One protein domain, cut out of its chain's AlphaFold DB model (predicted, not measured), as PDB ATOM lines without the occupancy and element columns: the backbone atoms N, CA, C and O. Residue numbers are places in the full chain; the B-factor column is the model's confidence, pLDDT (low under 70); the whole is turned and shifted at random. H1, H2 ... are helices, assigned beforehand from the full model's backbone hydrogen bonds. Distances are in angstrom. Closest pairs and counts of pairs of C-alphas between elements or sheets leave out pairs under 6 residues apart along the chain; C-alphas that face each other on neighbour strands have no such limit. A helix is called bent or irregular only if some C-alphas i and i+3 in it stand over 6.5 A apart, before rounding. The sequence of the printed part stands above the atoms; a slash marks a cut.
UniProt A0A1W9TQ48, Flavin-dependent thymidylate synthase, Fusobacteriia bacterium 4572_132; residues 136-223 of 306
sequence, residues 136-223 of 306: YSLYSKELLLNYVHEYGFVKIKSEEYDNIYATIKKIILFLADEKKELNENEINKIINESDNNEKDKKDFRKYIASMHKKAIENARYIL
ATOM      1  N   TYR A 136      72.107 -83.206-104.566       94.69
ATOM      2  CA  TYR A 136      71.645 -82.622-103.306       94.69
ATOM      3  C   TYR A 136      71.694 -81.088-103.350       94.69
ATOM      4  O   TYR A 136      70.676 -80.455-103.071       94.69
ATOM      5  N   SER A 137      72.823 -80.504-103.772       91.12
ATOM      6  CA  SER A 137      72.979 -79.046-103.894       91.12
ATOM      7  C   SER A 137      72.018 -78.432-104.913       91.12
ATOM      8  O   SER A 137      71.480 -77.352-104.682       91.12
ATOM      9  N   LEU A 138      71.762 -79.123-106.030       91.00
ATOM     10  CA  LEU A 138      70.753 -78.701-106.999       91.00
ATOM     11  C   LEU A 138      69.357 -78.701-106.362       91.00
ATOM     12  O   LEU A 138      68.676 -77.682-106.384       91.00
ATOM     13  N   TYR A 139      68.935 -79.813-105.749       93.69
ATOM     14  CA  TYR A 139      67.607 -79.911-105.139       93.69
ATOM     15  C   TYR A 139      67.408 -78.898-104.012       93.69
ATOM     16  O   TYR A 139      66.348 -78.280-103.948       93.69
ATOM     17  N   SER A 140      68.393 -78.703-103.129       93.19
ATOM     18  CA  SER A 140      68.279 -77.727-102.039       93.19
ATOM     19  C   SER A 140      68.120 -76.302-102.577       93.19
ATOM     20  O   SER A 140      67.255 -75.562-102.102       93.19
ATOM     21  N   LYS A 141      68.882 -75.942-103.615       90.75
ATOM     22  CA  LYS A 141      68.819 -74.632-104.270       90.75
ATOM     23  C   LYS A 141      67.496 -74.406-105.003       90.75
ATOM     24  O   LYS A 141      66.855 -73.383-104.772       90.75
ATOM     25  N   GLU A 142      67.054 -75.361-105.822       90.88
ATOM     26  CA  GLU A 142      65.804 -75.265-106.593       90.88
ATOM     27  C   GLU A 142      64.569 -75.230-105.685       90.88
ATOM     28  O   GLU A 142      63.645 -74.445-105.895       90.88
ATOM     29  N   LEU A 143      64.562 -76.030-104.614       93.38
ATOM     30  CA  LEU A 143      63.490 -75.984-103.621       93.38
ATOM     31  C   LEU A 143      63.458 -74.638-102.896       93.38
ATOM     32  O   LEU A 143      62.378 -74.086-102.694       93.38
ATOM     33  N   LEU A 144      64.621 -74.091-102.523       90.88
ATOM     34  CA  LEU A 144      64.689 -72.764-101.915       90.88
ATOM     35  C   LEU A 144      64.179 -71.693-102.880       90.88
ATOM     36  O   LEU A 144      63.363 -70.869-102.474       90.88
ATOM     37  N   LEU A 145      64.619 -71.723-104.140       87.88
ATOM     38  CA  LEU A 145      64.150 -70.818-105.186       87.88
ATOM     39  C   LEU A 145      62.622 -70.866-105.305       87.88
ATOM     40  O   LEU A 145      61.972 -69.822-105.214       87.88
ATOM     41  N   ASN A 146      62.051 -72.069-105.420       88.81
ATOM     42  CA  ASN A 146      60.607 -72.240-105.527       88.81
ATOM     43  C   ASN A 146      59.873 -71.726-104.280       88.81
ATOM     44  O   ASN A 146      58.893 -70.996-104.393       88.81
ATOM     45  N   TYR A 147      60.365 -72.029-103.077       89.12
ATOM     46  CA  TYR A 147      59.731 -71.555-101.844       89.12
ATOM     47  C   TYR A 147      59.833 -70.042-101.665       89.12
ATOM     48  O   TYR A 147      58.862 -69.421-101.233       89.12
ATOM     49  N   VAL A 148      60.971 -69.435-102.015       84.38
ATOM     50  CA  VAL A 148      61.143 -67.978-101.985       84.38
ATOM     51  C   VAL A 148      60.178 -67.313-102.955       84.38
ATOM     52  O   VAL A 148      59.547 -66.326-102.571       84.38
ATOM     53  N   HIS A 149      60.025 -67.882-104.154       79.62
ATOM     54  CA  HIS A 149      59.059 -67.435-105.148       79.62
ATOM     55  C   HIS A 149      57.621 -67.574-104.617       79.62
ATOM     56  O   HIS A 149      56.942 -66.573-104.443       79.62
ATOM     57  N   GLU A 150      57.159 -68.772-104.256       76.06
ATOM     58  CA  GLU A 150      55.775 -69.015-103.815       76.06
ATOM     59  C   GLU A 150      55.356 -68.194-102.583       76.06
ATOM     60  O   GLU A 150      54.274 -67.608-102.560       76.06
ATOM     61  N   TYR A 151      56.190 -68.147-101.538       64.94
ATOM     62  CA  TYR A 151      55.803 -67.551-100.255       64.94
ATOM     63  C   TYR A 151      56.197 -66.077-100.117       64.94
ATOM     64  O   TYR A 151      55.615 -65.373 -99.285       64.94
ATOM     65  N   GLY A 152      57.148 -65.594-100.926       61.75
ATOM     66  CA  GLY A 152      57.615 -64.211-100.885       61.75
ATOM     67  C   GLY A 152      56.496 -63.248-101.258       61.75
ATOM     68  O   GLY A 152      56.341 -62.218-100.614       61.75
ATOM     69  N   PHE A 153      55.646 -63.631-102.215       57.22
ATOM     70  CA  PHE A 153      54.565 -62.782-102.724       57.22
ATOM     71  C   PHE A 153      53.302 -62.759-101.849       57.22
ATOM     72  O   PHE A 153      52.520 -61.818-101.945       57.22
ATOM     73  N   VAL A 154      53.089 -63.752-100.977       55.84
ATOM     74  CA  VAL A 154      51.806 -63.935-100.259       55.84
ATOM     75  C   VAL A 154      51.760 -63.216 -98.899       55.84
ATOM     76  O   VAL A 154      50.678 -62.942 -98.380       55.84
ATOM     77  N   LYS A 155      52.912 -62.889 -98.293       53.22
ATOM     78  CA  LYS A 155      52.977 -62.330 -96.922       53.22
ATOM     79  C   LYS A 155      53.271 -60.833 -96.814       53.22
ATOM     80  O   LYS A 155      53.234 -60.309 -95.699       53.22
ATOM     81  N   ILE A 156      53.537 -60.139 -97.915       57.28
ATOM     82  CA  ILE A 156      53.902 -58.720 -97.867       57.28
ATOM     83  C   ILE A 156      52.626 -57.880 -97.797       57.28
ATOM     84  O   ILE A 156      51.921 -57.708 -98.786       57.28
ATOM     85  N   LYS A 157      52.327 -57.365 -96.603       53.44
ATOM     86  CA  LYS A 157      51.340 -56.306 -96.381       53.44
ATOM     87  C   LYS A 157      52.098 -55.036 -95.984       53.44
ATOM     88  O   LYS A 157      52.207 -54.761 -94.793       53.44
ATOM     89  N   SER A 158      52.680 -54.304 -96.933       54.47
ATOM     90  CA  SER A 158      53.236 -52.972 -96.649       54.47
ATOM     91  C   SER A 158      53.108 -52.029 -97.845       54.47
ATOM     92  O   SER A 158      53.012 -52.468 -98.990       54.47
ATOM     93  N   GLU A 159      53.114 -50.730 -97.547       54.06
ATOM     94  CA  GLU A 159      53.169 -49.620 -98.509       54.06
ATOM     95  C   GLU A 159      54.531 -49.547 -99.250       54.06
ATOM     96  O   GLU A 159      54.654 -48.818-100.226       54.06
ATOM     97  N   GLU A 160      55.530 -50.353 -98.848       56.62
ATOM     98  CA  GLU A 160      56.890 -50.450 -99.427       56.62
ATOM     99  C   GLU A 160      57.074 -51.698-100.328       56.62
ATOM    100  O   GLU A 160      58.161 -52.281-100.407       56.62
ATOM    101  N   TYR A 161      56.006 -52.144-100.999       64.38
ATOM    102  CA  TYR A 161      55.987 -53.368-101.820       64.38
ATOM    103  C   TYR A 161      57.140 -53.439-102.839       64.38
ATOM    104  O   TYR A 161      57.726 -54.504-103.034       64.38
ATOM    105  N   ASP A 162      57.517 -52.307-103.439       69.38
ATOM    106  CA  ASP A 162      58.513 -52.251-104.514       69.38
ATOM    107  C   ASP A 162      59.944 -52.566-104.045       69.38
ATOM    108  O   ASP A 162      60.659 -53.326-104.706       69.38
ATOM    109  N   ASN A 163      60.363 -52.058-102.879       71.75
ATOM    110  CA  ASN A 163      61.710 -52.294-102.330       71.75
ATOM    111  C   ASN A 163      61.888 -53.751-101.890       71.75
ATOM    112  O   ASN A 163      62.917 -54.405-102.132       71.75
ATOM    113  N   ILE A 164      60.827 -54.288-101.296       69.81
ATOM    114  CA  ILE A 164      60.731 -55.685-100.908       69.81
ATOM    115  C   ILE A 164      60.791 -56.587-102.145       69.81
ATOM    116  O   ILE A 164      61.597 -57.523-102.201       69.81
ATOM    117  N   TYR A 165      59.976 -56.285-103.156       73.62
ATOM    118  CA  TYR A 165      59.925 -57.038-104.402       73.62
ATOM    119  C   TYR A 165      61.281 -57.022-105.117       73.62
ATOM    120  O   TYR A 165      61.764 -58.069-105.555       73.62
ATOM    121  N   ALA A 166      61.951 -55.867-105.170       78.81
ATOM    122  CA  ALA A 166      63.286 -55.739-105.746       78.81
ATOM    123  C   ALA A 166      64.318 -56.627-105.029       78.81
ATOM    124  O   ALA A 166      65.163 -57.249-105.678       78.81
ATOM    125  N   THR A 167      64.224 -56.738-103.702       79.81
ATOM    126  CA  THR A 167      65.119 -57.582-102.898       79.81
ATOM    127  C   THR A 167      64.874 -59.067-103.164       79.81
ATOM    128  O   THR A 167      65.820 -59.803-103.452       79.81
ATOM    129  N   ILE A 168      63.611 -59.508-103.165       78.56
ATOM    130  CA  ILE A 168      63.234 -60.892-103.505       78.56
ATOM    131  C   ILE A 168      63.688 -61.238-104.925       78.56
ATOM    132  O   ILE A 168      64.280 -62.294-105.139       78.56
ATOM    133  N   LYS A 169      63.493 -60.330-105.887       82.56
ATOM    134  CA  LYS A 169      63.928 -60.521-107.275       82.56
ATOM    135  C   LYS A 169      65.443 -60.702-107.381       82.56
ATOM    136  O   LYS A 169      65.887 -61.587-108.106       82.56
ATOM    137  N   LYS A 170      66.247 -59.923-106.644       84.44
ATOM    138  CA  LYS A 170      67.713 -60.103-106.593       84.44
ATOM    139  C   LYS A 170      68.100 -61.479-106.039       84.44
ATOM    140  O   LYS A 170      68.986 -62.118-106.600       84.44
ATOM    141  N   ILE A 171      67.420 -61.950-104.990       81.38
ATOM    142  CA  ILE A 171      67.652 -63.289-104.417       81.38
ATOM    143  C   ILE A 171      67.261 -64.384-105.418       81.38
ATOM    144  O   ILE A 171      68.028 -65.319-105.619       81.38
ATOM    145  N   ILE A 172      66.116 -64.253-106.089       81.69
ATOM    146  CA  ILE A 172      65.670 -65.182-107.137       81.69
ATOM    147  C   ILE A 172      66.696 -65.256-108.269       81.69
ATOM    148  O   ILE A 172      67.085 -66.351-108.653       81.69
ATOM    149  N   LEU A 173      67.177 -64.114-108.772       82.50
ATOM    150  CA  LEU A 173      68.190 -64.083-109.834       82.50
ATOM    151  C   LEU A 173      69.512 -64.712-109.387       82.50
ATOM    152  O   LEU A 173      70.155 -65.405-110.166       82.50
ATOM    153  N   PHE A 174      69.909 -64.494-108.131       83.06
ATOM    154  CA  PHE A 174      71.077 -65.144-107.544       83.06
ATOM    155  C   PHE A 174      70.911 -66.671-107.480       83.06
ATOM    156  O   PHE A 174      71.809 -67.405-107.885       83.06
ATOM    157  N   LEU A 175      69.755 -67.152-107.013       80.06
ATOM    158  CA  LEU A 175      69.458 -68.582-106.914       80.06
ATOM    159  C   LEU A 175      69.251 -69.242-108.289       80.06
ATOM    160  O   LEU A 175      69.593 -70.406-108.454       80.06
ATOM    161  N   ALA A 176      68.751 -68.518-109.287       79.56
ATOM    162  CA  ALA A 176      68.569 -69.030-110.646       79.56
ATOM    163  C   ALA A 176      69.880 -69.109-111.453       79.56
ATOM    164  O   ALA A 176      69.924 -69.763-112.491       79.56
ATOM    165  N   ASP A 177      70.956 -68.454-111.006       83.44
ATOM    166  CA  ASP A 177      72.252 -68.508-111.685       83.44
ATOM    167  C   ASP A 177      72.914 -69.875-111.471       83.44
ATOM    168  O   ASP A 177      73.466 -70.149-110.403       83.44
ATOM    169  N   GLU A 178      72.874 -70.739-112.486       75.88
ATOM    170  CA  GLU A 178      73.452 -72.091-112.463       75.88
ATOM    171  C   GLU A 178      74.950 -72.120-112.124       75.88
ATOM    172  O   GLU A 178      75.450 -73.137-111.644       75.88
ATOM    173  N   LYS A 179      75.680 -71.016-112.338       78.44
ATOM    174  CA  LYS A 179      77.117 -70.931-112.024       78.44
ATOM    175  C   LYS A 179      77.391 -70.622-110.555       78.44
ATOM    176  O   LYS A 179      78.542 -70.712-110.135       78.44
ATOM    177  N   LYS A 180      76.371 -70.222-109.794       77.25
ATOM    178  CA  LYS A 180      76.499 -69.853-108.383       77.25
ATOM    179  C   LYS A 180      76.017 -70.973-107.479       77.25
ATOM    180  O   LYS A 180      74.934 -71.531-107.670       77.25
ATOM    181  N   GLU A 181      76.817 -71.269-106.467       76.50
ATOM    182  CA  GLU A 181      76.438 -72.174-105.389       76.50
ATOM    183  C   GLU A 181      75.537 -71.462-104.375       76.50
ATOM    184  O   GLU A 181      75.498 -70.233-104.286       76.50
ATOM    185  N   LEU A 182      74.784 -72.243-103.604       78.00
ATOM    186  CA  LEU A 182      73.986 -71.707-102.512       78.00
ATOM    187  C   LEU A 182      74.914 -71.144-101.423       78.00
ATOM    188  O   LEU A 182      75.700 -71.882-100.835       78.00
ATOM    189  N   ASN A 183      74.809 -69.845-101.139       80.88
ATOM    190  CA  ASN A 183      75.658 -69.170-100.158       80.88
ATOM    191  C   ASN A 183      74.845 -68.204 -99.284       80.88
ATOM    192  O   ASN A 183      74.388 -67.152 -99.740       80.88
ATOM    193  N   GLU A 184      74.696 -68.537 -97.999       80.88
ATOM    194  CA  GLU A 184      73.955 -67.702 -97.046       80.88
ATOM    195  C   GLU A 184      74.576 -66.309 -96.865       80.88
ATOM    196  O   GLU A 184      73.845 -65.338 -96.661       80.88
ATOM    197  N   ASN A 185      75.902 -66.165 -96.979       84.75
ATOM    198  CA  ASN A 185      76.566 -64.867 -96.840       84.75
ATOM    199  C   ASN A 185      76.213 -63.924 -97.993       84.75
ATOM    200  O   ASN A 185      75.997 -62.735 -97.763       84.75
ATOM    201  N   GLU A 186      76.106 -64.440 -99.218       85.50
ATOM    202  CA  GLU A 186      75.694 -63.640-100.375       85.50
ATOM    203  C   GLU A 186      74.218 -63.249-100.288       85.50
ATOM    204  O   GLU A 186      73.876 -62.093-100.539       85.50
ATOM    205  N   ILE A 187      73.349 -64.158 -99.835       84.62
ATOM    206  CA  ILE A 187      71.937 -63.833 -99.595       84.62
ATOM    207  C   ILE A 187      71.808 -62.756 -98.508       84.62
ATOM    208  O   ILE A 187      71.088 -61.772 -98.685       84.62
ATOM    209  N   ASN A 188      72.552 -62.885 -97.407       86.62
ATOM    210  CA  ASN A 188      72.576 -61.879 -96.346       86.62
ATOM    211  C   ASN A 188      73.129 -60.536 -96.837       86.62
ATOM    212  O   ASN A 188      72.610 -59.493 -96.442       86.62
ATOM    213  N   LYS A 189      74.129 -60.544 -97.725       89.12
ATOM    214  CA  LYS A 189      74.650 -59.333 -98.368       89.12
ATOM    215  C   LYS A 189      73.571 -58.633 -99.201       89.12
ATOM    216  O   LYS A 189      73.353 -57.444 -98.996       89.12
ATOM    217  N   ILE A 190      72.830 -59.373-100.034       86.81
ATOM    218  CA  ILE A 190      71.703 -58.834-100.821       86.81
ATOM    219  C   ILE A 190      70.646 -58.195 -99.907       86.81
ATOM    220  O   ILE A 190      70.129 -57.122-100.216       86.81
ATOM    221  N   ILE A 191      70.337 -58.828 -98.769       85.38
ATOM    222  CA  ILE A 191      69.384 -58.284 -97.788       85.38
ATOM    223  C   ILE A 191      69.938 -57.007 -97.138       85.38
ATOM    224  O   ILE A 191      69.210 -56.024 -96.993       85.38
ATOM    225  N   ASN A 192      71.216 -56.994 -96.749       88.00
ATOM    226  CA  ASN A 192      71.841 -55.856 -96.068       88.00
ATOM    227  C   ASN A 192      71.914 -54.610 -96.960       88.00
ATOM    228  O   ASN A 192      71.634 -53.511 -96.482       88.00
ATOM    229  N   GLU A 193      72.241 -54.798 -98.240       89.44
ATOM    230  CA  GLU A 193      72.361 -53.751 -99.265       89.44
ATOM    231  C   GLU A 193      71.005 -53.268 -99.812       89.44
ATOM    232  O   GLU A 193      70.969 -52.433-100.711       89.44
ATOM    233  N   SER A 194      69.882 -53.799 -99.316       84.56
ATOM    234  CA  SER A 194      68.552 -53.326 -99.709       84.56
ATOM    235  C   SER A 194      68.168 -52.014 -99.018       84.56
ATOM    236  O   SER A 194      68.546 -51.774 -97.869       84.56
ATOM    237  N   ASP A 195      67.335 -51.216 -99.685       84.56
ATOM    238  CA  ASP A 195      66.787 -49.955 -99.160       84.56
ATOM    239  C   ASP A 195      65.654 -50.163 -98.132       84.56
ATOM    240  O   ASP A 195      64.995 -49.214 -97.718       84.56
ATOM    241  N   ASN A 196      65.418 -51.406 -97.700       80.44
ATOM    242  CA  ASN A 196      64.408 -51.727 -96.693       80.44
ATOM    243  C   ASN A 196      64.829 -51.238 -95.297       80.44
ATOM    244  O   ASN A 196      66.016 -51.211 -94.951       80.44
ATOM    245  N   ASN A 197      63.850 -50.949 -94.442       84.25
ATOM    246  CA  ASN A 197      64.106 -50.664 -93.032       84.25
ATOM    247  C   ASN A 197      64.655 -51.905 -92.277       84.25
ATOM    248  O   ASN A 197      64.544 -53.052 -92.721       84.25
ATOM    249  N   GLU A 198      65.249 -51.695 -91.097       86.19
ATOM    250  CA  GLU A 198      65.886 -52.777 -90.322       86.19
ATOM    251  C   GLU A 198      64.920 -53.878 -89.860       86.19
ATOM    252  O   GLU A 198      65.304 -55.049 -89.744       86.19
ATOM    253  N   LYS A 199      63.655 -53.526 -89.606       83.94
ATOM    254  CA  LYS A 199      62.633 -54.499 -89.213       83.94
ATOM    255  C   LYS A 199      62.355 -55.463 -90.365       83.94
ATOM    256  O   LYS A 199      62.401 -56.676 -90.156       83.94
ATOM    257  N   ASP A 200      62.177 -54.938 -91.569       80.12
ATOM    258  CA  ASP A 200      61.910 -55.739 -92.760       80.12
ATOM    259  C   ASP A 200      63.120 -56.592 -93.132       80.12
ATOM    260  O   ASP A 200      62.979 -57.799 -93.329       80.12
ATOM    261  N   LYS A 201      64.341 -56.037 -93.088       83.69
ATOM    262  CA  LYS A 201      65.580 -56.823 -93.254       83.69
ATOM    263  C   LYS A 201      65.637 -58.006 -92.285       83.69
ATOM    264  O   LYS A 201      65.997 -59.121 -92.668       83.69
ATOM    265  N   LYS A 202      65.282 -57.797 -91.011       85.19
ATOM    266  CA  LYS A 202      65.242 -58.862 -89.994       85.19
ATOM    267  C   LYS A 202      64.187 -59.921 -90.310       85.19
ATOM    268  O   LYS A 202      64.472 -61.113 -90.161       85.19
ATOM    269  N   ASP A 203      62.999 -59.512 -90.732       82.62
ATOM    270  CA  ASP A 203      61.917 -60.438 -91.055       82.62
ATOM    271  C   ASP A 203      62.205 -61.228 -92.347       82.62
ATOM    272  O   ASP A 203      61.954 -62.438 -92.370       82.62
ATOM    273  N   PHE A 204      62.885 -60.637 -93.341       81.44
ATOM    274  CA  PHE A 204      63.400 -61.367 -94.510       81.44
ATOM    275  C   PHE A 204      64.402 -62.445 -94.137       81.44
ATOM    276  O   PHE A 204      64.251 -63.585 -94.577       81.44
ATOM    277  N   ARG A 205      65.392 -62.136 -93.291       85.00
ATOM    278  CA  ARG A 205      66.376 -63.144 -92.859       85.00
ATOM    279  C   ARG A 205      65.690 -64.345 -92.209       85.00
ATOM    280  O   ARG A 205      66.009 -65.485 -92.530       85.00
ATOM    281  N   LYS A 206      64.698 -64.108 -91.342       86.81
ATOM    282  CA  LYS A 206      63.915 -65.189 -90.717       86.81
ATOM    283  C   LYS A 206      63.116 -65.993 -91.738       86.81
ATOM    284  O   LYS A 206      63.051 -67.217 -91.633       86.81
ATOM    285  N   TYR A 207      62.487 -65.309 -92.690       85.00
ATOM    286  CA  TYR A 207      61.706 -65.944 -93.741       85.00
ATOM    287  C   TYR A 207      62.583 -66.837 -94.629       85.00
ATOM    288  O   TYR A 207      62.300 -68.031 -94.739       85.00
ATOM    289  N   ILE A 208      63.684 -66.303 -95.165       85.44
ATOM    290  CA  ILE A 208      64.642 -67.061 -95.975       85.44
ATOM    291  C   ILE A 208      65.214 -68.232 -95.178       85.44
ATOM    292  O   ILE A 208      65.205 -69.349 -95.677       85.44
ATOM    293  N   ALA A 209      65.623 -68.030 -93.921       87.88
ATOM    294  CA  ALA A 209      66.129 -69.116 -93.080       87.88
ATOM    295  C   ALA A 209      65.085 -70.228 -92.859       87.88
ATOM    296  O   ALA A 209      65.428 -71.408 -92.794       87.88
ATOM    297  N   SER A 210      63.800 -69.878 -92.752       89.62
ATOM    298  CA  SER A 210      62.708 -70.853 -92.661       89.62
ATOM    299  C   SER A 210      62.524 -71.629 -93.969       89.62
ATOM    300  O   SER A 210      62.401 -72.856 -93.948       89.62
ATOM    301  N   MET A 211      62.554 -70.938 -95.114       90.50
ATOM    302  CA  MET A 211      62.452 -71.581 -96.430       90.50
ATOM    303  C   MET A 211      63.675 -72.448 -96.728       90.50
ATOM    304  O   MET A 211      63.519 -73.545 -97.254       90.50
ATOM    305  N   HIS A 212      64.865 -72.017 -96.310       90.31
ATOM    306  CA  HIS A 212      66.096 -72.788 -96.432       90.31
ATOM    307  C   HIS A 212      66.010 -74.089 -95.630       90.31
ATOM    308  O   HIS A 212      66.223 -75.161 -96.190       90.31
ATOM    309  N   LYS A 213      65.554 -74.033 -94.369       92.44
ATOM    310  CA  LYS A 213      65.280 -75.235 -93.555       92.44
ATOM    311  C   LYS A 213      64.294 -76.185 -94.233       92.44
ATOM    312  O   LYS A 213      64.522 -77.391 -94.254       92.44
ATOM    313  N   LYS A 214      63.213 -75.651 -94.816       93.69
ATOM    314  CA  LYS A 214      62.229 -76.447 -95.567       93.69
ATOM    315  C   LYS A 214      62.855 -77.083 -96.816       93.69
ATOM    316  O   LYS A 214      62.553 -78.236 -97.116       93.69
ATOM    317  N   ALA A 215      63.723 -76.364 -97.522       93.75
ATOM    318  CA  ALA A 215      64.409 -76.852 -98.714       93.75
ATOM    319  C   ALA A 215      65.362 -78.006 -98.386       93.75
ATOM    320  O   ALA A 215      65.188 -79.096 -98.929       93.75
ATOM    321  N   ILE A 216      66.284 -77.827 -97.432       95.12
ATOM    322  CA  ILE A 216      67.226 -78.889 -97.034       95.12
ATOM    323  C   ILE A 216      66.503 -80.100 -96.429       95.12
ATOM    324  O   ILE A 216      66.908 -81.240 -96.649       95.12
ATOM    325  N   GLU A 217      65.375 -79.884 -95.734       95.69
ATOM    326  CA  GLU A 217      64.556 -80.966 -95.184       95.69
ATOM    327  C   GLU A 217      63.964 -81.888 -96.258       95.69
ATOM    328  O   GLU A 217      63.839 -83.094 -96.028       95.69
ATOM    329  N   ASN A 218      63.643 -81.346 -97.428       96.56
ATOM    330  CA  ASN A 218      63.137 -82.134 -98.548       96.56
ATOM    331  C   ASN A 218      64.278 -82.635 -99.449       96.56
ATOM    332  O   ASN A 218      64.251 -83.786 -99.879       96.56
ATOM    333  N   ALA A 219      65.330 -81.839 -99.660       96.12
ATOM    334  CA  ALA A 219      66.494 -82.241-100.451       96.12
ATOM    335  C   ALA A 219      67.232 -83.442 -99.839       96.12
ATOM    336  O   ALA A 219      67.723 -84.304-100.568       96.12
ATOM    337  N   ARG A 220      67.260 -83.567 -98.502       95.12
ATOM    338  CA  ARG A 220      67.982 -84.655 -97.820       95.12
ATOM    339  C   ARG A 220      67.512 -86.072 -98.164       95.12
ATOM    340  O   ARG A 220      68.213 -87.015 -97.818       95.12
ATOM    341  N   TYR A 221      66.363 -86.250 -98.818       96.25
ATOM    342  CA  TYR A 221      65.877 -87.575 -99.228       96.25
ATOM    343  C   TYR A 221      66.802 -88.268-100.235       96.25
ATOM    344  O   TYR A 221      66.746 -89.488-100.362       96.25
ATOM    345  N   ILE A 222      67.670 -87.515-100.917       96.19
ATOM    346  CA  ILE A 222      68.700 -88.084-101.790       96.19
ATOM    347  C   ILE A 222      69.994 -88.452-101.051       96.19
ATOM    348  O   ILE A 222      70.842 -89.142-101.616       96.19
ATOM    349  N   LEU A 223      70.176 -88.005 -99.800       95.69
ATOM    350  CA  LEU A 223      71.410 -88.275 -99.066       95.69
ATOM    351  C   LEU A 223      71.567 -89.782 -98.828       95.69
ATOM    352  O   LEU A 223      70.637 -90.438 -98.347       95.69
TER     353      LEU A 223
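AT A GLANCE: This is residues 136 to 223 of the 306 residues of the protein "Flavin-dependent thymidylate synthase" of Fusobacteriia bacterium 4572_132 (UniProt A0A1W9TQ48). Four helices run to and fro along one long axis as an elongated up-and-down bundle, in which H1 packs on H2, H2 on H3, H3 on H4, and H4 back on H1. The longest helix, H4, meets short H3 near its start and H1 farther along. The printed part has 88 residues with four named helices, H1 to H4 in chain order, and no named strand; the class is all helix. It is compact, with a radius of gyration of the C-alphas of 12.8 A, and spans 42 by 24 by 17 A.

HOW THE PARTS SIT: H1, residues 136 to 152, and H2, residues 161 to 176, form a helical hairpin and touch, closest at the C-alphas of Leu 145 and Leu 175, 6.0 A apart; their shallow tilt is 15 degrees, opposite ways. H3, residues 184 to 192, forms a hairpin with H2, which touches it with residues 167 to 171 alone; the closest C-alphas, of Ile 171 and Ile 187, are 6.5 A apart, at a shallow tilt of 22 degrees. H4, residues 198 to 222, forms a hairpin with H3, touching it with residues 201 to 205 alone; the closest C-alphas, of Ile 191 and Lys 201, are 6.1 A apart, at a shallow tilt of 24 degrees. H4 also touches H1, closest at the C-alphas of Leu 143 and Ala 215, 5.1 A apart, at a steep tilt of 42 degrees, opposite ways. The packing is mostly aligned, with 3 of these 4 touching pairs at a shallow tilt. H2 and H4 are near each other; H1 and H3 are apart. In H1, H2 and H3 every O i to N i+4 pair is within hydrogen-bond range; in H4, 19 of 21 are.

IN THESE COORDINATES: H1 begins at C-alpha 136, (71.645, -82.622, -103.306), and is 23.3 A long. H2 is 21.9 A long and H3 12.1 A. H4 is 37.2 A long and ends at C-alpha 222, (68.700, -88.084, -101.790); it is neither bent nor irregular, but only just: C-alphas 219 and 222 are 6.4 A apart.

THE WHOLE: The C-alphas farthest apart, of Glu 159 and Leu 223, are 42.7 A apart, while those of the first and last printed residues, Tyr 136 and Leu 223, are 7.1 A apart. The printed part has no cut. The link from H3 to H4 is tight, and those from H1 to H2 and H2 to H3 are short. The mean pLDDT of the printed part is 82.1; residues 151 to 162 and residue 164 are under 70.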